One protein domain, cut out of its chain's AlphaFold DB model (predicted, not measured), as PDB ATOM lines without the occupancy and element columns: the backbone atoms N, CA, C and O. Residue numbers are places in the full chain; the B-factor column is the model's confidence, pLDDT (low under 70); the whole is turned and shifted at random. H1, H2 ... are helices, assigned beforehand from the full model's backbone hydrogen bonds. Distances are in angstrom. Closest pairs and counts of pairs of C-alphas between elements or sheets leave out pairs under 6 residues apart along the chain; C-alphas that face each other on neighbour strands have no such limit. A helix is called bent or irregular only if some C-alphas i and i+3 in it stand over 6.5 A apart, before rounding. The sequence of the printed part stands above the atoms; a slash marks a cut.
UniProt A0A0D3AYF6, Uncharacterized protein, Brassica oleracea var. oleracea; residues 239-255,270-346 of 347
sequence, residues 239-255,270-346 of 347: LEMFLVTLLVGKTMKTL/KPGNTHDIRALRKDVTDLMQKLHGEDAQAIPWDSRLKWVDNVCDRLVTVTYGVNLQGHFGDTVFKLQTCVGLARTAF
ATOM      1  N   LEU A 239     335.406 181.726 302.785       46.69
ATOM      2  CA  LEU A 239     334.857 182.848 302.011       46.69
ATOM      3  C   LEU A 239     334.942 182.612 300.496       46.69
ATOM      4  O   LEU A 239     333.991 182.923 299.783       46.69
ATOM      5  N   GLU A 240     336.021 181.997 300.013       47.56
ATOM      6  CA  GLU A 240     336.207 181.669 298.589       47.56
ATOM      7  C   GLU A 240     335.224 180.581 298.119       47.56
ATOM      8  O   GLU A 240     334.514 180.754 297.124       47.56
ATOM      9  N   MET A 241     335.064 179.500 298.897       47.34
ATOM     10  CA  MET A 241     334.011 178.502 298.643       47.34
ATOM     11  C   MET A 241     332.606 179.120 298.686       47.34
ATOM     12  O   MET A 241     331.715 178.719 297.929       47.34
ATOM     13  N   PHE A 242     332.393 180.091 299.576       51.19
ATOM     14  CA  PHE A 242     331.124 180.794 299.698       51.19
ATOM     15  C   PHE A 242     330.848 181.674 298.478       51.19
ATOM     16  O   PHE A 242     329.719 181.671 298.006       51.19
ATOM     17  N   LEU A 243     331.850 182.355 297.915       50.50
ATOM     18  CA  LEU A 243     331.704 183.173 296.707       50.50
ATOM     19  C   LEU A 243     331.314 182.340 295.490       50.50
ATOM     20  O   LEU A 243     330.345 182.692 294.821       50.50
ATOM     21  N   VAL A 244     331.974 181.205 295.252       52.34
ATOM     22  CA  VAL A 244     331.614 180.296 294.148       52.34
ATOM     23  C   VAL A 244     330.183 179.779 294.327       52.34
ATOM     24  O   VAL A 244     329.380 179.807 293.396       52.34
ATOM     25  N   THR A 245     329.810 179.394 295.548       55.56
ATOM     26  CA  THR A 245     328.459 178.887 295.842       55.56
ATOM     27  C   THR A 245     327.390 179.987 295.763       55.56
ATOM     28  O   THR A 245     326.272 179.739 295.309       55.56
ATOM     29  N   LEU A 246     327.716 181.217 296.172       52.97
ATOM     30  CA  LEU A 246     326.813 182.368 296.152       52.97
ATOM     31  C   LEU A 246     326.648 182.933 294.736       52.97
ATOM     32  O   LEU A 246     325.526 183.288 294.381       52.97
ATOM     33  N   LEU A 247     327.709 182.986 293.922       50.88
ATOM     34  CA  LEU A 247     327.633 183.354 292.503       50.88
ATOM     35  C   LEU A 247     326.776 182.341 291.744       50.88
ATOM     36  O   LEU A 247     325.792 182.716 291.105       50.88
ATOM     37  N   VAL A 248     327.088 181.050 291.873       51.38
ATOM     38  CA  VAL A 248     326.335 179.974 291.209       51.38
ATOM     39  C   VAL A 248     324.887 179.924 291.721       51.38
ATOM     40  O   VAL A 248     323.953 179.728 290.950       51.38
ATOM     41  N   GLY A 249     324.651 180.193 293.006       46.84
ATOM     42  CA  GLY A 249     323.304 180.245 293.579       46.84
ATOM     43  C   GLY A 249     322.492 181.491 293.191       46.84
ATOM     44  O   GLY A 249     321.279 181.393 292.985       46.84
ATOM     45  N   LYS A 250     323.121 182.672 293.093       53.91
ATOM     46  CA  LYS A 250     322.449 183.931 292.717       53.91
ATOM     47  C   LYS A 250     322.133 183.988 291.230       53.91
ATOM     48  O   LYS A 250     321.030 184.421 290.899       53.91
ATOM     49  N   THR A 251     323.039 183.516 290.374       46.12
ATOM     50  CA  THR A 251     322.830 183.424 288.917       46.12
ATOM     51  C   THR A 251     321.582 182.594 288.596       46.12
ATOM     52  O   THR A 251     320.712 183.035 287.848       46.12
ATOM     53  N   MET A 252     321.395 181.453 289.270       45.06
ATOM     54  CA  MET A 252     320.203 180.616 289.089       45.06
ATOM     55  C   MET A 252     318.900 181.239 289.622       45.06
ATOM     56  O   MET A 252     317.823 180.917 289.120       45.06
ATOM     57  N   LYS A 253     318.959 182.115 290.638       47.38
ATOM     58  CA  LYS A 253     317.774 182.807 291.183       47.38
ATOM     59  C   LYS A 253     317.354 184.004 290.329       47.38
ATOM     60  O   LYS A 253     316.168 184.158 290.062       47.38
ATOM     61  N   THR A 254     318.301 184.810 289.847       46.25
ATOM     62  CA  THR A 254     317.996 185.971 288.981       46.25
ATOM     63  C   THR A 254     317.407 185.551 287.635       46.25
ATOM     64  O   THR A 254     316.527 186.236 287.113       46.25
ATOM     65  N   LEU A 255     317.796 184.382 287.121       42.22
ATOM     66  CA  LEU A 255     317.199 183.792 285.919       42.22
ATOM     67  C   LEU A 255     315.771 183.257 286.137       42.22
ATOM     68  O   LEU A 255     315.000 183.197 285.190       42.22
ATOM     69  N   LYS A 270     319.751 170.418 275.373       67.00
ATOM     70  CA  LYS A 270     320.280 169.104 275.750       67.00
ATOM     71  C   LYS A 270     321.804 169.242 275.707       67.00
ATOM     72  O   LYS A 270     322.282 169.654 274.648       67.00
ATOM     73  N   PRO A 271     322.518 169.018 276.827       59.47
ATOM     74  CA  PRO A 271     323.881 169.499 276.981       59.47
ATOM     75  C   PRO A 271     324.705 168.994 275.806       59.47
ATOM     76  O   PRO A 271     324.832 167.781 275.598       59.47
ATOM     77  N   GLY A 272     325.150 169.947 274.988       62.69
ATOM     78  CA  GLY A 272     325.954 169.672 273.815       62.69
ATOM     79  C   GLY A 272     327.228 168.985 274.273       62.69
ATOM     80  O   GLY A 272     327.876 169.463 275.193       62.69
ATOM     81  N   ASN A 273     327.508 167.835 273.665       78.56
ATOM     82  CA  ASN A 273     328.750 167.077 273.766       78.56
ATOM     83  C   ASN A 273     329.228 166.736 275.200       78.56
ATOM     84  O   ASN A 273     329.677 167.568 275.983       78.56
ATOM     85  N   THR A 274     329.243 165.445 275.545       85.25
ATOM     86  CA  THR A 274     329.786 164.952 276.831       85.25
ATOM     87  C   THR A 274     331.233 165.393 277.080       85.25
ATOM     88  O   THR A 274     331.673 165.447 278.232       85.25
ATOM     89  N   HIS A 275     331.960 165.723 276.011       90.69
ATOM     90  CA  HIS A 275     333.292 166.299 276.047       90.69
ATOM     91  C   HIS A 275     333.337 167.673 276.740       90.69
ATOM     92  O   HIS A 275     334.216 167.899 277.571       90.69
ATOM     93  N   ASP A 276     332.363 168.551 276.497       88.44
ATOM     94  CA  ASP A 276     332.383 169.931 277.002       88.44
ATOM     95  C   ASP A 276     332.130 169.985 278.510       88.44
ATOM     96  O   ASP A 276     332.758 170.759 279.234       88.44
ATOM     97  N   ILE A 277     331.297 169.071 279.019       88.50
ATOM     98  CA  ILE A 277     331.091 168.884 280.461       88.50
ATOM     99  C   ILE A 277     332.382 168.400 281.136       88.50
ATOM    100  O   ILE A 277     332.730 168.862 282.226       88.50
ATOM    101  N   ARG A 278     333.105 167.458 280.511       90.88
ATOM    102  CA  ARG A 278     334.382 166.956 281.051       90.88
ATOM    103  C   ARG A 278     335.451 168.041 281.042       90.88
ATOM    104  O   ARG A 278     336.176 168.156 282.028       90.88
ATOM    105  N   ALA A 279     335.511 168.836 279.976       93.44
ATOM    106  CA  ALA A 279     336.400 169.983 279.887       93.44
ATOM    107  C   ALA A 279     336.087 170.989 281.003       93.44
ATOM    108  O   ALA A 279     336.967 171.261 281.812       93.44
ATOM    109  N   LEU A 280     334.824 171.416 281.144       94.25
ATOM    110  CA  LEU A 280     334.397 172.350 282.194       94.25
ATOM    111  C   LEU A 280     334.754 171.852 283.600       94.25
ATOM    112  O   LEU A 280     335.228 172.616 284.439       94.25
ATOM    113  N   ARG A 281     334.558 170.556 283.865       90.69
ATOM    114  CA  ARG A 281     334.945 169.957 285.146       90.69
ATOM    115  C   ARG A 281     336.444 170.093 285.401       90.69
ATOM    116  O   ARG A 281     336.819 170.395 286.531       90.69
ATOM    117  N   LYS A 282     337.268 169.876 284.373       95.12
ATOM    118  CA  LYS A 282     338.720 170.035 284.457       95.12
ATOM    119  C   LYS A 282     339.103 171.488 284.745       95.12
ATOM    120  O   LYS A 282     339.918 171.725 285.626       95.12
ATOM    121  N   ASP A 283     338.466 172.460 284.095       95.06
ATOM    122  CA  ASP A 283     338.776 173.874 284.348       95.06
ATOM    123  C   ASP A 283     338.409 174.303 285.764       95.06
ATOM    124  O   ASP A 283     339.150 175.052 286.392       95.06
ATOM    125  N   VAL A 284     337.285 173.808 286.293       94.38
ATOM    126  CA  VAL A 284     336.894 174.062 287.686       94.38
ATOM    127  C   VAL A 284     337.917 173.457 288.648       94.38
ATOM    128  O   VAL A 284     338.286 174.108 289.623       94.38
ATOM    129  N   THR A 285     338.394 172.234 288.395       94.56
ATOM    130  CA  THR A 285     339.416 171.617 289.253       94.56
ATOM    131  C   THR A 285     340.756 172.335 289.160       94.56
ATOM    132  O   THR A 285     341.362 172.581 290.200       94.56
ATOM    133  N   ASP A 286     341.178 172.735 287.960       95.56
ATOM    134  CA  ASP A 286     342.427 173.472 287.744       95.56
ATOM    135  C   ASP A 286     342.349 174.865 288.387       95.56
ATOM    136  O   ASP A 286     343.306 175.319 289.011       95.56
ATOM    137  N   LEU A 287     341.190 175.532 288.296       95.25
ATOM    138  CA  LEU A 287     340.931 176.799 288.980       95.25
ATOM    139  C   LEU A 287     341.030 176.633 290.496       95.25
ATOM    140  O   LEU A 287     341.731 177.403 291.147       95.25
ATOM    141  N   MET A 288     340.364 175.622 291.060       93.56
ATOM    142  CA  MET A 288     340.433 175.354 292.497       93.56
ATOM    143  C   MET A 288     341.871 175.063 292.935       93.56
ATOM    144  O   MET A 288     342.335 175.641 293.911       93.56
ATOM    145  N   GLN A 289     342.612 174.240 292.191       93.88
ATOM    146  CA  GLN A 289     344.020 173.971 292.489       93.88
ATOM    147  C   GLN A 289     344.871 175.245 292.447       93.88
ATOM    148  O   GLN A 289     345.640 175.486 293.373       93.88
ATOM    149  N   LYS A 290     344.687 176.107 291.438       94.75
ATOM    150  CA  LYS A 290     345.397 177.394 291.346       94.75
ATOM    151  C   LYS A 290     345.049 178.360 292.475       94.75
ATOM    152  O   LYS A 290     345.921 179.093 292.920       94.75
ATOM    153  N   LEU A 291     343.796 178.378 292.931       92.25
ATOM    154  CA  LEU A 291     343.363 179.231 294.043       92.25
ATOM    155  C   LEU A 291     343.844 178.715 295.407       92.25
ATOM    156  O   LEU A 291     343.984 179.506 296.338       92.25
ATOM    157  N   HIS A 292     344.096 177.410 295.522       90.69
ATOM    158  CA  HIS A 292     344.578 176.769 296.746       90.69
ATOM    159  C   HIS A 292     346.099 176.563 296.797       90.69
ATOM    160  O   HIS A 292     346.604 176.201 297.858       90.69
ATOM    161  N   GLY A 293     346.823 176.788 295.698       94.12
ATOM    162  CA  GLY A 293     348.282 176.698 295.666       94.12
ATOM    163  C   GLY A 293     348.948 177.725 296.585       94.12
ATOM    164  O   GLY A 293     348.406 178.804 296.820       94.12
ATOM    165  N   GLU A 294     350.136 177.408 297.093       92.94
ATOM    166  CA  GLU A 294     350.913 178.320 297.951       92.94
ATOM    167  C   GLU A 294     351.216 179.645 297.229       92.94
ATOM    168  O   GLU A 294     351.076 180.728 297.803       92.94
ATOM    169  N   ASP A 295     351.457 179.562 295.919       91.25
ATOM    170  CA  ASP A 295     351.681 180.707 295.033       91.25
ATOM    171  C   ASP A 295     350.427 181.556 294.794       91.25
ATOM    172  O   ASP A 295     350.521 182.661 294.253       91.25
ATOM    173  N   ALA A 296     349.239 181.088 295.199       87.81
ATOM    174  CA  ALA A 296     348.000 181.826 294.983       87.81
ATOM    175  C   ALA A 296     348.101 183.224 295.593       87.81
ATOM    176  O   ALA A 296     347.679 184.187 294.955       87.81
ATOM    177  N   GLN A 297     348.722 183.356 296.774       89.56
ATOM    178  CA  GLN A 297     348.883 184.636 297.473       89.56
ATOM    179  C   GLN A 297     349.713 185.661 296.691       89.56
ATOM    180  O   GLN A 297     349.443 186.853 296.814       89.56
ATOM    181  N   ALA A 298     350.648 185.214 295.849       95.69
ATOM    182  CA  ALA A 298     351.453 186.091 295.001       95.69
ATOM    183  C   ALA A 298     350.679 186.618 293.777       95.69
ATOM    184  O   ALA A 298     351.081 187.599 293.153       95.69
ATOM    185  N   ILE A 299     349.556 185.985 293.424       93.62
ATOM    186  CA  ILE A 299     348.767 186.344 292.247       93.62
ATOM    187  C   ILE A 299     347.800 187.484 292.599       93.62
ATOM    188  O   ILE A 299     346.979 187.311 293.513       93.62
ATOM    189  N   PRO A 300     347.820 188.608 291.850       96.00
ATOM    190  CA  PRO A 300     346.896 189.718 292.051       96.00
ATOM    191  C   PRO A 300     345.431 189.279 291.997       96.00
ATOM    192  O   PRO A 300     345.043 188.445 291.173       96.00
ATOM    193  N   TRP A 301     344.600 189.887 292.843       89.31
ATOM    194  CA  TRP A 301     343.170 189.579 292.945       89.31
ATOM    195  C   TRP A 301     342.428 189.703 291.605       89.31
ATOM    196  O   TRP A 301     341.610 188.847 291.268       89.31
ATOM    197  N   ASP A 302     342.776 190.703 290.794       92.12
ATOM    198  CA  ASP A 302     342.169 190.919 289.475       92.12
ATOM    199  C   ASP A 302     342.389 189.737 288.522       92.12
ATOM    200  O   ASP A 302     341.499 189.381 287.746       92.12
ATOM    201  N   SER A 303     343.549 189.081 288.607       95.69
ATOM    202  CA  SER A 303     343.848 187.887 287.813       95.69
ATOM    203  C   SER A 303     343.013 186.691 288.264       95.69
ATOM    204  O   SER A 303     342.514 185.945 287.420       95.69
ATOM    205  N   ARG A 304     342.796 186.533 289.577       93.12
ATOM    206  CA  ARG A 304     341.951 185.458 290.124       93.12
ATOM    207  C   ARG A 304     340.495 185.622 289.690       93.12
ATOM    208  O   ARG A 304     339.881 184.660 289.236       93.12
ATOM    209  N   LEU A 305     339.972 186.849 289.752       90.25
ATOM    210  CA  LEU A 305     338.633 187.189 289.263       90.25
ATOM    211  C   LEU A 305     338.463 186.858 287.778       90.25
ATOM    212  O   LEU A 305     337.486 186.211 287.421       90.25
ATOM    213  N   LYS A 306     339.437 187.214 286.929       93.88
ATOM    214  CA  LYS A 306     339.394 186.868 285.495       93.88
ATOM    215  C   LYS A 306     339.309 185.361 285.252       93.88
ATOM    216  O   LYS A 306     338.673 184.931 284.293       93.88
ATOM    217  N   TRP A 307     339.945 184.543 286.090       94.62
ATOM    218  CA  TRP A 307     339.836 183.090 285.965       94.62
ATOM    219  C   TRP A 307     338.450 182.575 286.349       94.62
ATOM    220  O   TRP A 307     337.915 181.715 285.653       94.62
ATOM    221  N   VAL A 308     337.867 183.115 287.422       93.88
ATOM    222  CA  VAL A 308     336.494 182.793 287.832       93.88
ATOM    223  C   VAL A 308     335.504 183.197 286.739       93.88
ATOM    224  O   VAL A 308     334.681 182.373 286.345       93.88
ATOM    225  N   ASP A 309     335.636 184.412 286.199       90.69
ATOM    226  CA  ASP A 309     334.787 184.926 285.120       90.69
ATOM    227  C   ASP A 309     334.856 184.010 283.882       90.69
ATOM    228  O   ASP A 309     333.820 183.575 283.387       90.69
ATOM    229  N   ASN A 310     336.055 183.583 283.464       93.69
ATOM    230  CA  ASN A 310     336.225 182.636 282.351       93.69
ATOM    231  C   ASN A 310     335.518 181.287 282.580       93.69
ATOM    232  O   ASN A 310     334.931 180.718 281.656       93.69
ATOM    233  N   VAL A 311     335.584 180.739 283.798       93.81
ATOM    234  CA  VAL A 311     334.899 179.479 284.127       93.81
ATOM    235  C   VAL A 311     333.383 179.680 284.140       93.81
ATOM    236  O   VAL A 311     332.651 178.815 283.653       93.81
ATOM    237  N   CYS A 312     332.900 180.820 284.637       91.06
ATOM    238  CA  CYS A 312     331.486 181.179 284.587       91.06
ATOM    239  C   CYS A 312     330.984 181.333 283.145       91.06
ATOM    240  O   CYS A 312     329.961 180.738 282.811       91.06
ATOM    241  N   ASP A 313     331.715 182.030 282.279       89.81
ATOM    242  CA  ASP A 313     331.347 182.214 280.869       89.81
ATOM    243  C   ASP A 313     331.259 180.875 280.133       89.81
ATOM    244  O   ASP A 313     330.294 180.605 279.408       89.81
ATOM    245  N   ARG A 314     332.213 179.971 280.381       91.19
ATOM    246  CA  ARG A 314     332.165 178.610 279.832       91.19
ATOM    247  C   ARG A 314     331.005 177.798 280.390       91.19
ATOM    248  O   ARG A 314     330.374 177.062 279.639       91.19
ATOM    249  N   LEU A 315     330.681 177.945 281.672       90.38
ATOM    250  CA  LEU A 315     329.535 177.269 282.276       90.38
ATOM    251  C   LEU A 315     328.221 177.730 281.644       90.38
ATOM    252  O   LEU A 315     327.376 176.893 281.321       90.38
ATOM    253  N   VAL A 316     328.055 179.036 281.419       88.75
ATOM    254  CA  VAL A 316     326.874 179.581 280.735       88.75
ATOM    255  C   VAL A 316     326.838 179.087 279.284       88.75
ATOM    256  O   VAL A 316     325.808 178.584 278.842       88.75
ATOM    257  N   THR A 317     327.971 179.097 278.582       89.19
ATOM    258  CA  THR A 317     328.064 178.590 277.202       89.19
ATOM    259  C   THR A 317     327.654 177.116 277.102       89.19
ATOM    260  O   THR A 317     326.830 176.764 276.264       89.19
ATOM    261  N   VAL A 318     328.149 176.251 277.995       88.56
ATOM    262  CA  VAL A 318     327.809 174.813 278.013       88.56
ATOM    263  C   VAL A 318     326.350 174.574 278.414       88.56
ATOM    264  O   VAL A 318     325.708 173.658 277.903       88.56
ATOM    265  N   THR A 319     325.812 175.385 279.328       86.88
ATOM    266  CA  THR A 319     324.449 175.193 279.855       86.88
ATOM    267  C   THR A 319     323.381 175.664 278.874       86.88
ATOM    268  O   THR A 319     322.343 175.021 278.740       86.88
ATOM    269  N   TYR A 320     323.623 176.788 278.202       85.38
ATOM    270  CA  TYR A 320     322.633 177.408 277.322       85.38
ATOM    271  C   TYR A 320     322.915 177.155 275.840       85.38
ATOM    272  O   TYR A 320     322.055 177.428 275.013       85.38
ATOM    273  N   GLY A 321     324.090 176.621 275.487       81.12
ATOM    274  CA  GLY A 321     324.486 176.396 274.094       81.12
ATOM    275  C   GLY A 321     324.662 177.688 273.292       81.12
ATOM    276  O   GLY A 321     324.795 177.638 272.073       81.12
ATOM    277  N   VAL A 322     324.647 178.849 273.955       69.56
ATOM    278  CA  VAL A 322     324.789 180.158 273.319       69.56
ATOM    279  C   VAL A 322     326.233 180.597 273.474       69.56
ATOM    280  O   VAL A 322     326.718 180.783 274.589       69.56
ATOM    281  N   ASN A 323     326.921 180.769 272.349       60.81
ATOM    282  CA  ASN A 323     328.234 181.392 272.329       60.81
ATOM    283  C   ASN A 323     328.026 182.893 272.605       60.81
ATOM    284  O   ASN A 323     327.562 183.634 271.739       60.81
ATOM    285  N   LEU A 324     328.282 183.330 273.843       58.56
ATOM    286  CA  LEU A 324     327.949 184.673 274.354       58.56
ATOM    287  C   LEU A 324     328.746 185.821 273.709       58.56
ATOM    288  O   LEU A 324     328.605 186.973 274.105       58.56
ATOM    289  N   GLN A 325     329.567 185.531 272.705       55.62
ATOM    290  CA  GLN A 325     330.475 186.492 272.089       55.62
ATOM    291  C   GLN A 325     329.780 187.557 271.217       55.62
ATOM    292  O   GLN A 325     330.457 188.470 270.755       55.62
ATOM    293  N   GLY A 326     328.459 187.469 270.984       50.19
ATOM    294  CA  GLY A 326     327.783 188.286 269.965       50.19
ATOM    295  C   GLY A 326     326.589 189.145 270.387       50.19
ATOM    296  O   GLY A 326     326.373 190.181 269.773       50.19
ATOM    297  N   HIS A 327     325.773 188.766 271.373       46.12
ATOM    298  CA  HIS A 327     324.534 189.510 271.640       46.12
ATOM    299  C   HIS A 327     323.911 189.052 272.957       46.12
ATOM    300  O   HIS A 327     323.242 188.035 272.973       46.12
ATOM    301  N   PHE A 328     324.160 189.760 274.059       45.06
ATOM    302  CA  PHE A 328     323.261 189.881 275.220       45.06
ATOM    303  C   PHE A 328     323.942 190.791 276.246       45.06
ATOM    304  O   PHE A 328     324.559 190.334 277.206       45.06
ATOM    305  N   GLY A 329     323.842 192.105 276.016       51.12
ATOM    306  CA  GLY A 329     324.307 193.108 276.970       51.12
ATOM    307  C   GLY A 329     323.627 192.927 278.324       51.12
ATOM    308  O   GLY A 329     324.315 192.787 279.320       51.12
ATOM    309  N   ASP A 330     322.298 192.793 278.365       51.78
ATOM    310  CA  ASP A 330     321.518 192.993 279.596       51.78
ATOM    311  C   ASP A 330     321.524 191.832 280.608       51.78
ATOM    312  O   ASP A 330     321.452 192.057 281.820       51.78
ATOM    313  N   THR A 331     321.594 190.577 280.161       51.25
ATOM    314  CA  THR A 331     321.616 189.405 281.061       51.25
ATOM    315  C   THR A 331     323.009 189.147 281.621       51.25
ATOM    316  O   THR A 331     323.138 188.882 282.821       51.25
ATOM    317  N   VAL A 332     324.050 189.312 280.801       50.34
ATOM    318  CA  VAL A 332     325.443 189.315 281.267       50.34
ATOM    319  C   VAL A 332     325.689 190.532 282.157       50.34
ATOM    320  O   VAL A 332     326.285 190.361 283.219       50.34
ATOM    321  N   PHE A 333     325.111 191.705 281.842       52.28
ATOM    322  CA  PHE A 333     325.154 192.866 282.740       52.28
ATOM    323  C   PHE A 333     324.595 192.521 284.111       52.28
ATOM    324  O   PHE A 333     325.212 192.863 285.105       52.28
ATOM    325  N   LYS A 334     323.460 191.820 284.219       54.75
ATOM    326  CA  LYS A 334     322.866 191.480 285.527       54.75
ATOM    327  C   LYS A 334     323.736 190.527 286.344       54.75
ATOM    328  O   LYS A 334     323.842 190.706 287.560       54.75
ATOM    329  N   LEU A 335     324.389 189.556 285.703       47.72
ATOM    330  CA  LEU A 335     325.347 188.678 286.379       47.72
ATOM    331  C   LEU A 335     326.616 189.439 286.775       47.72
ATOM    332  O   LEU A 335     326.988 189.406 287.947       47.72
ATOM    333  N   GLN A 336     327.201 190.218 285.865       51.19
ATOM    334  CA  GLN A 336     328.339 191.091 286.154       51.19
ATOM    335  C   GLN A 336     328.008 192.177 287.185       51.19
ATOM    336  O   GLN A 336     328.876 192.531 287.970       51.19
ATOM    337  N   THR A 337     326.765 192.654 287.269       51.56
ATOM    338  CA  THR A 337     326.305 193.626 288.278       51.56
ATOM    339  C   THR A 337     326.150 192.952 289.637       51.56
ATOM    340  O   THR A 337     326.524 193.532 290.651       51.56
ATOM    341  N   CYS A 338     325.678 191.701 289.695       43.94
ATOM    342  CA  CYS A 338     325.677 190.921 290.939       43.94
ATOM    343  C   CYS A 338     327.102 190.633 291.435       43.94
ATOM    344  O   CYS A 338     327.343 190.658 292.644       43.94
ATOM    345  N   VAL A 339     328.034 190.380 290.515       47.34
ATOM    346  CA  VAL A 339     329.465 190.212 290.812       47.34
ATOM    347  C   VAL A 339     330.123 191.552 291.161       47.34
ATOM    348  O   VAL A 339     330.942 191.612 292.071       47.34
ATOM    349  N   GLY A 340     329.712 192.651 290.531       45.16
ATOM    350  CA  GLY A 340     330.149 194.017 290.818       45.16
ATOM    351  C   GLY A 340     329.684 194.512 292.189       45.16
ATOM    352  O   GLY A 340     330.479 195.069 292.936       45.16
ATOM    353  N   LEU A 341     328.443 194.208 292.577       41.97
ATOM    354  CA  LEU A 341     327.921 194.439 293.930       41.97
ATOM    355  C   LEU A 341     328.649 193.592 294.979       41.97
ATOM    356  O   LEU A 341     328.829 194.030 296.113       41.97
ATOM    357  N   ALA A 342     329.089 192.384 294.612       41.88
ATOM    358  CA  ALA A 342     329.983 191.605 295.460       41.88
ATOM    359  C   ALA A 342     331.378 192.254 295.535       41.88
ATOM    360  O   ALA A 342     331.925 192.348 296.625       41.88
ATOM    361  N   ARG A 343     331.924 192.796 294.434       40.91
ATOM    362  CA  ARG A 343     333.193 193.551 294.435       40.91
ATOM    363  C   ARG A 343     333.149 194.793 295.332       40.91
ATOM    364  O   ARG A 343     334.136 195.066 296.003       40.91
ATOM    365  N   THR A 344     332.039 195.533 295.369       42.31
ATOM    366  CA  THR A 344     331.900 196.732 296.219       42.31
ATOM    367  C   THR A 344     331.658 196.415 297.688       42.31
ATOM    368  O   THR A 344     331.935 197.254 298.525       42.31
ATOM    369  N   ALA A 345     331.142 195.227 298.011       38.12
ATOM    370  CA  ALA A 345     330.968 194.773 299.394       38.12
ATOM    371  C   ALA A 345     332.254 194.177 300.009       38.12
ATOM    372  O   ALA A 345     332.240 193.768 301.166       38.12
ATOM    373  N   PHE A 346     333.328 194.073 299.220       35.97
ATOM    374  CA  PHE A 346     334.623 193.509 299.615       35.97
ATOM    375  C   PHE A 346     335.773 194.536 299.619       35.97
ATOM    376  O   PHE A 346     336.858 194.202 300.094       35.97
TER     377      PHE A 346
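Overview. This is residues 239 to 255 and 270 to 346 of the 347 residues of an uncharacterized protein of Brassica oleracea var. oleracea (UniProt A0A0D3AYF6). Look for two pairs of long helices running opposite ways, H2 beside H4 and H1 beside H5, with H4 nearest the middle and the pairs only loosely joined. Tiny H3 sits at one end, where the chain turns from H2 into H4. The printed part has 94 residues, with five named helices in the order H1, H2, H3, H4, H5 and no named strand: all helix. It is compact, with a radius of gyration of the C-alphas of 14.0 A, and spans 38 by 31 by 23 A.

Arrangement. Begin at H1, residues 239 to 255, which touches H5, residues 329 to 344, with residues 247 to 251 alone. Their closest C-alphas, Thr 251 and Leu 335, are 6.4 A apart, at a shallow tilt of 32 degrees, opposite ways. H2, residues 274 to 292, touches H4, residues 301 to 320, at a shallow tilt of 17 degrees, opposite ways; their closest C-alphas, Asp 276 and Val 318, are 6.8 A apart. H1 and H4 are near each other, as are H4 and H5. H3, residues 294 to 298, is close to H2 but not clearly touching: their closest C-alphas, Lys 290 and Ala 296, are 6.3 A apart. Every O i to N i+4 pair is within hydrogen-bond range in H2, H4 and H5; H1 has 12 of 13, and H3 has 0 of 1, with 1 of 2 O i to N i+3 pairs.

Along the chain. Find C-alpha 239 at (334.857, 182.848, 302.011); H1 runs 23.9 A from there. H2 is 27.5 A long, H4 28.5 A. H3, 8.3 A, is only just irregular: C-alphas 294 and 297 are 6.7 A apart. H5, 21.0 A, has a kink of 30 degrees near residue 336 and ends at C-alpha 344, (331.900, 196.732, 296.219).

Size, cuts and confidence. The farthest C-alphas, Lys 270 and Ala 298, are 40.4 A apart. Residues 256 to 269 are not printed, and C-alphas 255 and 270 are 18.1 A apart across this cut. Of the links printed whole, H4 to H5 is short and the others are tight. Residues 239 to 255, 270 to 272 and 322 to 346 have pLDDT under 70.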